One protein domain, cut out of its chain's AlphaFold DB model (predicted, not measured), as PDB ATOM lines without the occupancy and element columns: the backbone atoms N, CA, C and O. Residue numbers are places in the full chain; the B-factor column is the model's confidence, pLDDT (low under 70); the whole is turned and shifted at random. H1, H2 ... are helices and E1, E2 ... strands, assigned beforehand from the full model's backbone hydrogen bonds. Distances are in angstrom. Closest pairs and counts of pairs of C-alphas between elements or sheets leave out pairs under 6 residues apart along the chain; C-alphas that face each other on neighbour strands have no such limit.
ATOM      1  N   LYS A 144      43.341  33.338  11.907       84.19
ATOM      2  CA  LYS A 144      42.098  32.894  11.261       84.19
ATOM      3  C   LYS A 144      41.008  32.707  12.314       84.19
ATOM      4  O   LYS A 144      41.225  32.885  13.511       84.19
ATOM      5  N   GLY A 145      39.795  32.380  11.888       86.94
ATOM      6  CA  GLY A 145      38.698  32.127  12.816       86.94
ATOM      7  C   GLY A 145      37.994  33.390  13.298       86.94
ATOM      8  O   GLY A 145      37.906  34.408  12.610       86.94
ATOM      9  N   MET A 146      37.422  33.295  14.497       85.94
ATOM     10  CA  MET A 146      36.500  34.291  15.056       85.94
ATOM     11  C   MET A 146      37.052  35.725  15.173       85.94
ATOM     12  O   MET A 146      36.269  36.650  14.970       85.94
ATOM     13  N   PRO A 147      38.351  35.986  15.424       87.31
ATOM     14  CA  PRO A 147      38.859  37.361  15.493       87.31
ATOM     15  C   PRO A 147      38.596  38.202  14.233       87.31
ATOM     16  O   PRO A 147      38.510  39.427  14.310       87.31
ATOM     17  N   ARG A 148      38.404  37.569  13.069       88.75
ATOM     18  CA  ARG A 148      38.121  38.257  11.799       88.75
ATOM     19  C   ARG A 148      36.743  38.919  11.753       88.75
ATOM     20  O   ARG A 148      36.556  39.856  10.982       88.75
ATOM     21  N   ILE A 149      35.805  38.505  12.609       90.75
ATOM     22  CA  ILE A 149      34.492  39.155  12.733       90.75
ATOM     23  C   ILE A 149      34.471  40.271  13.786       90.75
ATOM     24  O   ILE A 149      33.427  40.878  13.992       90.75
ATOM     25  N   TYR A 150      35.599  40.602  14.426       90.69
ATOM     26  CA  TYR A 150      35.675  41.600  15.506       90.69
ATOM     27  C   TYR A 150      34.986  42.941  15.188       90.69
ATOM     28  O   TYR A 150      34.454  43.594  16.080       90.69
ATOM     29  N   SER A 151      34.993  43.370  13.924       90.88
ATOM     30  CA  SER A 151      34.497  44.684  13.509       90.88
ATOM     31  C   SER A 151      32.975  44.861  13.547       90.88
ATOM     32  O   SER A 151      32.520  46.005  13.452       90.88
ATOM     33  N   ILE A 152      32.198  43.776  13.621       91.69
ATOM     34  CA  ILE A 152      30.726  43.829  13.671       91.69
ATOM     35  C   ILE A 152      30.234  43.901  15.125       91.69
ATOM     36  O   ILE A 152      30.954  43.513  16.046       91.69
ATOM     37  N   ASP A 153      29.002  44.368  15.340       88.06
ATOM     38  CA  ASP A 153      28.332  44.311  16.650       88.06
ATOM     39  C   ASP A 153      28.432  42.894  17.256       88.06
ATOM     40  O   ASP A 153      28.051  41.908  16.626       88.06
ATOM     41  N   GLY A 154      28.952  42.775  18.481       86.00
ATOM     42  CA  GLY A 154      29.143  41.480  19.146       86.00
ATOM     43  C   GLY A 154      30.381  40.700  18.716       86.00
ATOM     44  O   GLY A 154      30.705  39.693  19.352       86.00
ATOM     45  N   GLY A 155      31.119  41.167  17.708       88.12
ATOM     46  CA  GLY A 155      32.337  40.528  17.216       88.12
ATOM     47  C   GLY A 155      33.389  40.328  18.308       88.12
ATOM     48  O   GLY A 155      33.995  39.260  18.377       88.12
ATOM     49  N   LEU A 156      33.550  41.296  19.220       88.12
ATOM     50  CA  LEU A 156      34.422  41.173  20.397       88.12
ATOM     51  C   LEU A 156      34.022  39.975  21.272       88.12
ATOM     52  O   LEU A 156      34.868  39.166  21.651       88.12
ATOM     53  N   SER A 157      32.731  39.845  21.571       87.38
ATOM     54  CA  SER A 157      32.222  38.781  22.440       87.38
ATOM     55  C   SER A 157      32.377  37.394  21.821       87.38
ATOM     56  O   SER A 157      32.835  36.470  22.492       87.38
ATOM     57  N   HIS A 158      32.106  37.273  20.520       85.69
ATOM     58  CA  HIS A 158      32.302  36.034  19.777       85.69
ATOM     59  C   HIS A 158      33.781  35.657  19.687       85.69
ATOM     60  O   HIS A 158      34.127  34.500  19.913       85.69
ATOM     61  N   SER A 159      34.656  36.637  19.442       84.06
ATOM     62  CA  SER A 159      36.109  36.430  19.389       84.06
ATOM     63  C   SER A 159      36.677  35.964  20.730       84.06
ATOM     64  O   SER A 159      37.587  35.144  20.757       84.06
ATOM     65  N   GLY A 160      36.131  36.464  21.842       81.75
ATOM     66  CA  GLY A 160      36.538  36.073  23.192       81.75
ATOM     67  C   GLY A 160      35.834  34.832  23.752       81.75
ATOM     68  O   GLY A 160      36.157  34.422  24.864       81.75
ATOM     69  N   GLY A 161      34.853  34.257  23.045       82.56
ATOM     70  CA  GLY A 161      34.024  33.164  23.573       82.56
ATOM     71  C   GLY A 161      33.185  33.565  24.796       82.56
ATOM     72  O   GLY A 161      32.909  32.737  25.664       82.56
ATOM     73  N   LEU A 162      32.812  34.843  24.897       82.75
ATOM     74  CA  LEU A 162      32.121  35.417  26.049       82.75
ATOM     75  C   LEU A 162      30.647  35.677  25.738       82.75
ATOM     76  O   LEU A 162      30.295  36.182  24.675       82.75
ATOM     77  N   THR A 163      29.779  35.437  26.720       81.38
ATOM     78  CA  THR A 163      28.396  35.922  26.667       81.38
ATOM     79  C   THR A 163      28.376  37.418  26.957       81.38
ATOM     80  O   THR A 163      28.653  37.839  28.090       81.38
ATOM     81  N   ALA A 164      28.019  38.218  25.952       83.81
ATOM     82  CA  ALA A 164      27.935  39.664  26.082       83.81
ATOM     83  C   ALA A 164      26.539  40.217  25.801       83.81
ATOM     84  O   ALA A 164      25.785  39.687  24.985       83.81
ATOM     85  N   LYS A 165      26.229  41.336  26.453       84.38
ATOM     86  CA  LYS A 165      25.140  42.224  26.055       84.38
ATOM     87  C   LYS A 165      25.732  43.336  25.203       84.38
ATOM     88  O   LYS A 165      26.617  44.049  25.663       84.38
ATOM     89  N   ILE A 166      25.234  43.475  23.982       83.62
ATOM     90  CA  ILE A 166      25.702  44.482  23.030       83.62
ATOM     91  C   ILE A 166      24.777  45.687  23.122       83.62
ATOM     92  O   ILE A 166      23.551  45.545  23.070       83.62
ATOM     93  N   VAL A 167      25.363  46.866  23.272       81.62
ATOM     94  CA  VAL A 167      24.645  48.133  23.284       81.62
ATOM     95  C   VAL A 167      25.334  49.081  22.325       81.62
ATOM     96  O   VAL A 167      26.395  49.629  22.618       81.62
ATOM     97  N   SER A 168      24.698  49.283  21.180       74.69
ATOM     98  CA  SER A 168      25.172  50.201  20.153       74.69
ATOM     99  C   SER A 168      24.331  51.476  20.180       74.69
ATOM    100  O   SER A 168      23.113  51.413  20.357       74.69
ATOM    101  N   TYR A 169      24.979  52.621  19.949       67.00
ATOM    102  CA  TYR A 169      24.353  53.946  19.831       67.00
ATOM    103  C   TYR A 169      23.844  54.564  21.155       67.00
ATOM    104  O   TYR A 169      23.672  53.880  22.164       67.00
ATOM    105  N   PHE A 170      23.656  55.894  21.154       57.47
ATOM    106  CA  PHE A 170      23.277  56.718  22.317       57.47
ATOM    107  C   PHE A 170      22.062  56.142  23.059       57.47
ATOM    108  O   PHE A 170      20.914  56.321  22.660       57.47
ATOM    109  N   THR A 171      22.333  55.466  24.169       63.97
ATOM    110  CA  THR A 171      21.344  54.847  25.053       63.97
ATOM    111  C   THR A 171      21.537  55.362  26.472       63.97
ATOM    112  O   THR A 171      22.564  55.953  26.813       63.97
ATOM    113  N   ASN A 172      20.534  55.158  27.325       71.19
ATOM    114  CA  ASN A 172      20.643  55.487  28.739       71.19
ATOM    115  C   ASN A 172      21.615  54.515  29.434       71.19
ATOM    116  O   ASN A 172      21.210  53.482  29.970       71.19
ATOM    117  N   TYR A 173      22.908  54.850  29.426       73.50
ATOM    118  CA  TYR A 173      23.972  54.005  29.974       73.50
ATOM    119  C   TYR A 173      23.736  53.611  31.436       73.50
ATOM    120  O   TYR A 173      24.092  52.506  31.832       73.50
ATOM    121  N   LEU A 174      23.091  54.465  32.238       76.12
ATOM    122  CA  LEU A 174      22.795  54.154  33.639       76.12
ATOM    123  C   LEU A 174      21.805  52.995  33.776       76.12
ATOM    124  O   LEU A 174      21.970  52.140  34.641       76.12
ATOM    125  N   GLU A 175      20.783  52.957  32.928       81.12
ATOM    126  CA  GLU A 175      19.815  51.861  32.908       81.12
ATOM    127  C   GLU A 175      20.458  50.570  32.398       81.12
ATOM    128  O   GLU A 175      20.282  49.502  32.985       81.12
ATOM    129  N   VAL A 176      21.274  50.676  31.348       83.56
ATOM    130  CA  VAL A 176      22.033  49.545  30.805       83.56
ATOM    131  C   VAL A 176      22.940  48.929  31.873       83.56
ATOM    132  O   VAL A 176      22.944  47.708  32.025       83.56
ATOM    133  N   LEU A 177      23.661  49.756  32.633       82.44
ATOM    134  CA  LEU A 177      24.558  49.305  33.698       82.44
ATOM    135  C   LEU A 177      23.806  48.671  34.869       82.44
ATOM    136  O   LEU A 177      24.226  47.623  35.349       82.44
ATOM    137  N   LYS A 178      22.669  49.241  35.290       82.88
ATOM    138  CA  LYS A 178      21.808  48.625  36.317       82.88
ATOM    139  C   LYS A 178      21.325  47.242  35.884       82.88
ATOM    140  O   LYS A 178      21.375  46.296  36.664       82.88
ATOM    141  N   ASN A 179      20.895  47.118  34.629       84.69
ATOM    142  CA  ASN A 179      20.454  45.845  34.065       84.69
ATOM    143  C   ASN A 179      21.605  44.834  33.945       84.69
ATOM    144  O   ASN A 179      21.376  43.640  34.088       84.69
ATOM    145  N   PHE A 180      22.827  45.303  33.682       86.31
ATOM    146  CA  PHE A 180      24.023  44.463  33.668       86.31
ATOM    147  C   PHE A 180      24.386  43.955  35.073       86.31
ATOM    148  O   PHE A 180      24.642  42.767  35.225       86.31
ATOM    149  N   GLU A 181      24.343  44.803  36.109       84.50
ATOM    150  CA  GLU A 181      24.579  44.367  37.499       84.50
ATOM    151  C   GLU A 181      23.525  43.364  37.994       84.50
ATOM    152  O   GLU A 181      23.842  42.474  38.783       84.50
ATOM    153  N   ALA A 182      22.279  43.503  37.539       87.25
ATOM    154  CA  ALA A 182      21.177  42.644  37.958       87.25
ATOM    155  C   ALA A 182      21.200  41.242  37.316       87.25
ATOM    156  O   ALA A 182      20.578  40.328  37.859       87.25
ATOM    157  N   ASP A 183      21.892  41.055  36.185       86.94
ATOM    158  CA  ASP A 183      21.917  39.783  35.452       86.94
ATOM    159  C   ASP A 183      23.295  39.093  35.530       86.94
ATOM    160  O   ASP A 183      24.196  39.391  34.740       86.94
ATOM    161  N   PRO A 184      23.473  38.090  36.414       84.25
ATOM    162  CA  PRO A 184      24.757  37.410  36.594       84.25
ATOM    163  C   PRO A 184      25.185  36.545  35.393       84.25
ATOM    164  O   PRO A 184      26.323  36.043  35.369       84.25
ATOM    165  N   LYS A 185      24.297  36.324  34.411       87.19
ATOM    166  CA  LYS A 185      24.596  35.549  33.197       87.19
ATOM    167  C   LYS A 185      25.419  36.350  32.194       87.19
ATOM    168  O   LYS A 185      26.175  35.749  31.430       87.19
ATOM    169  N   ILE A 186      25.297  37.676  32.196       83.44
ATOM    170  CA  ILE A 186      26.049  38.539  31.285       83.44
ATOM    171  C   ILE A 186      27.454  38.736  31.863       83.44
ATOM    172  O   ILE A 186      27.616  39.191  32.992       83.44
ATOM    173  N   LYS A 187      28.487  38.369  31.095       85.50
ATOM    174  CA  LYS A 187      29.894  38.501  31.523       85.50
ATOM    175  C   LYS A 187      30.578  39.735  30.957       85.50
ATOM    176  O   LYS A 187      31.549  40.207  31.538       85.50
ATOM    177  N   LEU A 188      30.059  40.257  29.850       88.00
ATOM    178  CA  LEU A 188      30.594  41.424  29.168       88.00
ATOM    179  C   LEU A 188      29.455  42.351  28.737       88.00
ATOM    180  O   LEU A 188      28.441  41.904  28.206       88.00
ATOM    181  N   LEU A 189      29.636  43.648  28.948       87.88
ATOM    182  CA  LEU A 189      28.794  44.679  28.360       87.88
ATOM    183  C   LEU A 189      29.613  45.383  27.277       87.88
ATOM    184  O   LEU A 189      30.563  46.095  27.593       87.88
ATOM    185  N   ASP A 190      29.264  45.147  26.016       87.44
ATOM    186  CA  ASP A 190      29.960  45.704  24.856       87.44
ATOM    187  C   ASP A 190      29.248  46.984  24.404       87.44
ATOM    188  O   ASP A 190      28.142  46.932  23.858       87.44
ATOM    189  N   ILE A 191      29.843  48.137  24.719       86.31
ATOM    190  CA  ILE A 191      29.278  49.457  24.427       86.31
ATOM    191  C   ILE A 191      29.960  50.028  23.188       86.31
ATOM    192  O   ILE A 191      31.146  50.355  23.214       86.31
ATOM    193  N   LEU A 192      29.181  50.213  22.124       87.19
ATOM    194  CA  LEU A 192      29.665  50.669  20.827       87.19
ATOM    195  C   LEU A 192      29.069  52.038  20.480       87.19
ATOM    196  O   LEU A 192      27.855  52.238  20.446       87.19
ATOM    197  N   ASN A 193      29.936  53.007  20.186       86.81
ATOM    198  CA  ASN A 193      29.512  54.370  19.838       86.81
ATOM    199  C   ASN A 193      29.016  54.504  18.392       86.81
ATOM    200  O   ASN A 193      28.339  55.477  18.068       86.81
ATOM    201  N   CYS A 194      29.370  53.560  17.522       88.31
ATOM    202  CA  CYS A 194      28.946  53.538  16.126       88.31
ATOM    203  C   CYS A 194      27.822  52.513  15.948       88.31
ATOM    204  O   CYS A 194      27.874  51.430  16.532       88.31
ATOM    205  N   ASP A 195      26.820  52.834  15.127       84.56
ATOM    206  CA  ASP A 195      25.778  51.866  14.780       84.56
ATOM    207  C   ASP A 195      26.369  50.733  13.928       84.56
ATOM    208  O   ASP A 195      26.911  50.971  12.848       84.56
ATOM    209  N   GLY A 196      26.278  49.495  14.414       83.38
ATOM    210  CA  GLY A 196      26.887  48.337  13.762       83.38
ATOM    211  C   GLY A 196      28.318  48.049  14.187       83.38
ATOM    212  O   GLY A 196      28.914  47.126  13.642       83.38
ATOM    213  N   GLY A 197      28.878  48.811  15.123       87.38
ATOM    214  CA  GLY A 197      30.258  48.650  15.552       87.38
ATOM    215  C   GLY A 197      31.213  49.342  14.587       87.38
ATOM    216  O   GLY A 197      30.893  50.372  13.988       87.38
ATOM    217  N   CYS A 198      32.418  48.801  14.426       92.00
ATOM    218  CA  CYS A 198      33.467  49.451  13.640       92.00
ATOM    219  C   CYS A 198      33.094  49.618  12.156       92.00
ATOM    220  O   CYS A 198      33.544  50.574  11.527       92.00
ATOM    221  N   ILE A 199      32.226  48.764  11.602       93.50
ATOM    222  CA  ILE A 199      31.736  48.866  10.208       93.50
ATOM    223  C   ILE A 199      30.834  50.086   9.951       93.50
ATOM    224  O   ILE A 199      30.600  50.475   8.798       93.50
ATOM    225  N   GLY A 200      30.315  50.685  11.023       90.94
ATOM    226  CA  GLY A 200      29.590  51.953  11.013       90.94
ATOM    227  C   GLY A 200      30.474  53.160  11.316       90.94
ATOM    228  O   GLY A 200      29.954  54.259  11.482       90.94
ATOM    229  N   GLY A 201      31.792  52.971  11.432       92.19
ATOM    230  CA  GLY A 201      32.717  54.032  11.808       92.19
ATOM    231  C   GLY A 201      32.757  55.192  10.800       92.19
ATOM    232  O   GLY A 201      32.594  54.975   9.595       92.19
ATOM    233  N   PRO A 202      33.024  56.426  11.270       93.12
ATOM    234  CA  PRO A 202      32.981  57.633  10.440       93.12
ATOM    235  C   PRO A 202      34.070  57.673   9.358       93.12
ATOM    236  O   PRO A 202      33.957  58.423   8.396       93.12
ATOM    237  N   GLY A 203      35.120  56.865   9.498       94.06
ATOM    238  CA  GLY A 203      36.204  56.720   8.532       94.06
ATOM    239  C   GLY A 203      35.897  55.762   7.380       94.06
ATOM    240  O   GLY A 203      36.833  55.377   6.687       94.06
ATOM    241  N   ILE A 204      34.639  55.343   7.185       93.25
ATOM    242  CA  ILE A 204      34.200  54.475   6.081       93.25
ATOM    243  C   ILE A 204      33.328  55.271   5.108       93.25
ATOM    244  O   ILE A 204      32.323  55.858   5.499       93.25
ATOM    245  N   LYS A 205      33.636  55.181   3.810       91.44
ATOM    246  CA  LYS A 205      32.755  55.636   2.726       91.44
ATOM    247  C   LYS A 205      32.133  54.425   2.036       91.44
ATOM    248  O   LYS A 205      32.828  53.674   1.363       91.44
ATOM    249  N   SER A 206      30.830  54.218   2.217       90.38
ATOM    250  CA  SER A 206      30.101  53.080   1.641       90.38
ATOM    251  C   SER A 206      28.626  53.422   1.457       90.38
ATOM    252  O   SER A 206      28.028  54.018   2.348       90.38
ATOM    253  N   SER A 207      28.034  52.990   0.342       92.94
ATOM    254  CA  SER A 207      26.588  53.071   0.079       92.94
ATOM    255  C   SER A 207      25.787  51.927   0.712       92.94
ATOM    256  O   SER A 207      24.572  52.033   0.834       92.94
ATOM    257  N   LEU A 208      26.457  50.845   1.124       94.06
ATOM    258  CA  LEU A 208      25.824  49.693   1.767       94.06
ATOM    259  C   LEU A 208      25.211  50.048   3.126       94.06
ATOM    260  O   LEU A 208      25.834  50.738   3.943       94.06
ATOM    261  N   SER A 209      24.038  49.484   3.398       92.75
ATOM    262  CA  SER A 209      23.408  49.489   4.717       92.75
ATOM    263  C   SER A 209      24.206  48.660   5.732       92.75
ATOM    264  O   SER A 209      25.029  47.813   5.377       92.75
ATOM    265  N   LYS A 210      23.924  48.858   7.025       89.50
ATOM    266  CA  LYS A 210      24.536  48.094   8.128       89.50
ATOM    267  C   LYS A 210      24.463  46.578   7.905       89.50
ATOM    268  O   LYS A 210      25.485  45.902   7.953       89.50
ATOM    269  N   LYS A 211      23.267  46.060   7.601       92.06
ATOM    270  CA  LYS A 211      23.042  44.620   7.388       92.06
ATOM    271  C   LYS A 211      23.802  44.085   6.177       92.06
ATOM    272  O   LYS A 211      24.224  42.935   6.177       92.06
ATOM    273  N   GLU A 212      23.959  44.890   5.130       94.81
ATOM    274  CA  GLU A 212      24.716  44.487   3.943       94.81
ATOM    275  C   GLU A 212      26.212  44.421   4.235       94.81
ATOM    276  O   GLU A 212      26.850  43.433   3.879       94.81
ATOM    277  N   LYS A 213      26.762  45.411   4.947       94.38
ATOM    278  CA  LYS A 213      28.163  45.388   5.394       94.38
ATOM    279  C   LYS A 213      28.457  44.167   6.267       94.38
ATOM    280  O   LYS A 213      29.446  43.478   6.042       94.38
ATOM    281  N   GLU A 214      27.579  43.874   7.222       93.44
ATOM    282  CA  GLU A 214      27.696  42.697   8.086       93.44
ATOM    283  C   GLU A 214      27.691  41.398   7.267       93.44
ATOM    284  O   GLU A 214      28.570  40.558   7.439       93.44
ATOM    285  N   LYS A 215      26.772  41.262   6.301       94.56
ATOM    286  CA  LYS A 215      26.734  40.107   5.390       94.56
ATOM    287  C   LYS A 215      28.014  39.949   4.576       94.56
ATOM    288  O   LYS A 215      28.456  38.820   4.395       94.56
ATOM    289  N   VAL A 216      28.597  41.041   4.077       93.88
ATOM    290  CA  VAL A 216      29.862  40.991   3.323       93.88
ATOM    291  C   VAL A 216      30.976  40.414   4.194       93.88
ATOM    292  O   VAL A 216      31.690  39.518   3.752       93.88
ATOM    293  N   ILE A 217      31.082  40.872   5.441       92.44
ATOM    294  CA  ILE A 217      32.112  40.407   6.378       92.44
ATOM    295  C   ILE A 217      31.877  38.954   6.784       92.44
ATOM    296  O   ILE A 217      32.807  38.156   6.748       92.44
ATOM    297  N   LEU A 218      30.638  38.584   7.112       92.06
ATOM    298  CA  LEU A 218      30.298  37.206   7.469       92.06
ATOM    299  C   LEU A 218      30.523  36.240   6.305       92.06
ATOM    300  O   LEU A 218      30.997  35.129   6.525       92.06
ATOM    301  N   LYS A 219      30.217  36.656   5.072       93.88
ATOM    302  CA  LYS A 219      30.497  35.865   3.873       93.88
ATOM    303  C   LYS A 219      32.003  35.677   3.684       93.88
ATOM    304  O   LYS A 219      32.443  34.546   3.522       93.88
ATOM    305  N   PHE A 220      32.781  36.759   3.769       90.12
ATOM    306  CA  PHE A 220      34.240  36.691   3.688       90.12
ATOM    307  C   PHE A 220      34.813  35.734   4.742       90.12
ATOM    308  O   PHE A 220      35.608  34.859   4.406       90.12
ATOM    309  N   TRP A 221      34.347  35.846   5.987       90.31
ATOM    310  CA  TRP A 221      34.756  34.979   7.088       90.31
ATOM    311  C   TRP A 221      34.418  33.502   6.827       90.31
ATOM    312  O   TRP A 221      35.268  32.636   6.996       90.31
ATOM    313  N   GLN A 222      33.205  33.202   6.353       89.44
ATOM    314  CA  GLN A 222      32.788  31.830   6.038       89.44
ATOM    315  C   GLN A 222      33.604  31.192   4.909       89.44
ATOM    316  O   GLN A 222      33.811  29.981   4.928       89.44
ATOM    317  N   GLU A 223      34.021  31.988   3.925       88.81
ATOM    318  CA  GLU A 223      34.755  31.514   2.751       88.81
ATOM    319  C   GLU A 223      36.258  31.339   3.012       88.81
ATOM    320  O   GLU A 223      36.872  30.478   2.386       88.81
ATOM    321  N   ASN A 224      36.851  32.131   3.916       80.31
ATOM    322  CA  ASN A 224      38.313  32.222   4.059       80.31
ATOM    323  C   ASN A 224      38.848  31.846   5.450       80.31
ATOM    324  O   ASN A 224      40.017  31.476   5.566       80.31
ATOM    325  N   ASP A 225      38.021  31.933   6.493       76.12
ATOM    326  CA  ASP A 225      38.476  31.958   7.888       76.12
ATOM    327  C   ASP A 225      37.675  31.028   8.822       76.12
ATOM    328  O   ASP A 225      37.855  31.108  10.038       76.12
ATOM    329  N   ARG A 226      36.781  30.177   8.296       58.75
ATOM    330  CA  ARG A 226      35.995  29.224   9.100       58.75
ATOM    331  C   ARG A 226      36.797  28.001   9.539       58.75
ATOM    332  O   ARG A 226      37.590  27.485   8.726       58.75
TER     333      ARG A 226
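AT A GLANCE: This is residues 144 to 226 of the 226 residues of the protein "Fe_hyd_lg_C domain-containing protein" of Candidatus Roizmanbacteria bacterium CG_4_10_14_0_8_um_filter_35_28 (UniProt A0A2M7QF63). A two-stranded parallel ribbon, E1 beside E2, stands in a row of parts, with the helix H3 beyond it at one end and the short helices H2 and H1 followed by the longest helix, H4, toward the other. A long stretch without named elements, residues 193 to 209, leads from E2 to H4. The printed part has 83 residues, with four named helices and two named strands in the order H1, H2, E1, H3, E2, H4, and its class is mixed, helices and strands. It is only just compact, close to loose, with a radius of gyration of the C-alphas of 14.0 A and spans of 39 by 27 by 17 A.

IN THESE COORDINATES: E1 is residues 164 to 168, 12.4 A, and E2 residues 188 to 192, 12.5 A. H3 is residues 173 to 182, 14.2 A. H2 is residues 155 to 159, and H1 residues 146 to 149, beginning at C-alpha 146 (36.500, 34.291, 15.056). H4, residues 210 to 224, is 21.4 A long and ends at C-alpha 224 (38.313, 32.222, 4.059).

HOW THE PARTS SIT: E1 and E2 are parallel at 15 degrees, with N 165 and O 188 2.9 A apart, within hydrogen-bond range. E1, H3 and E2 form a strand-helix-strand unit, two parallel neighbour strands with a helix between, and its crossover is right-handed. H3 and E1 are near each other, with 7 pairs of C-alphas within 10 A. The closest C-alphas of H3 and E2, Phe 180 and Leu 189, are 7.1 A apart. Those of H2 and E2, Ser 157 and Leu 188, are 7.4 A apart. H1 touches H2, closest at the C-alphas of Met 146 and Ser 159, 4.8 A. H4 touches H1 with residues 217 to 221 alone, closest at the C-alphas of Arg 148 and Trp 221, 6.7 A. H3 and H4 are apart. In H2, H3 and H4 every O i to N i+4 pair is within hydrogen-bond range; H1 is too short for such a pair.

THE WHOLE: The two C-alphas farthest apart, of Leu 174 and Glu 223, are 40.1 A apart. The printed part has no cut, and the link from E2 to H4 is long. Residues 169 to 171 and 226 have pLDDT under 70.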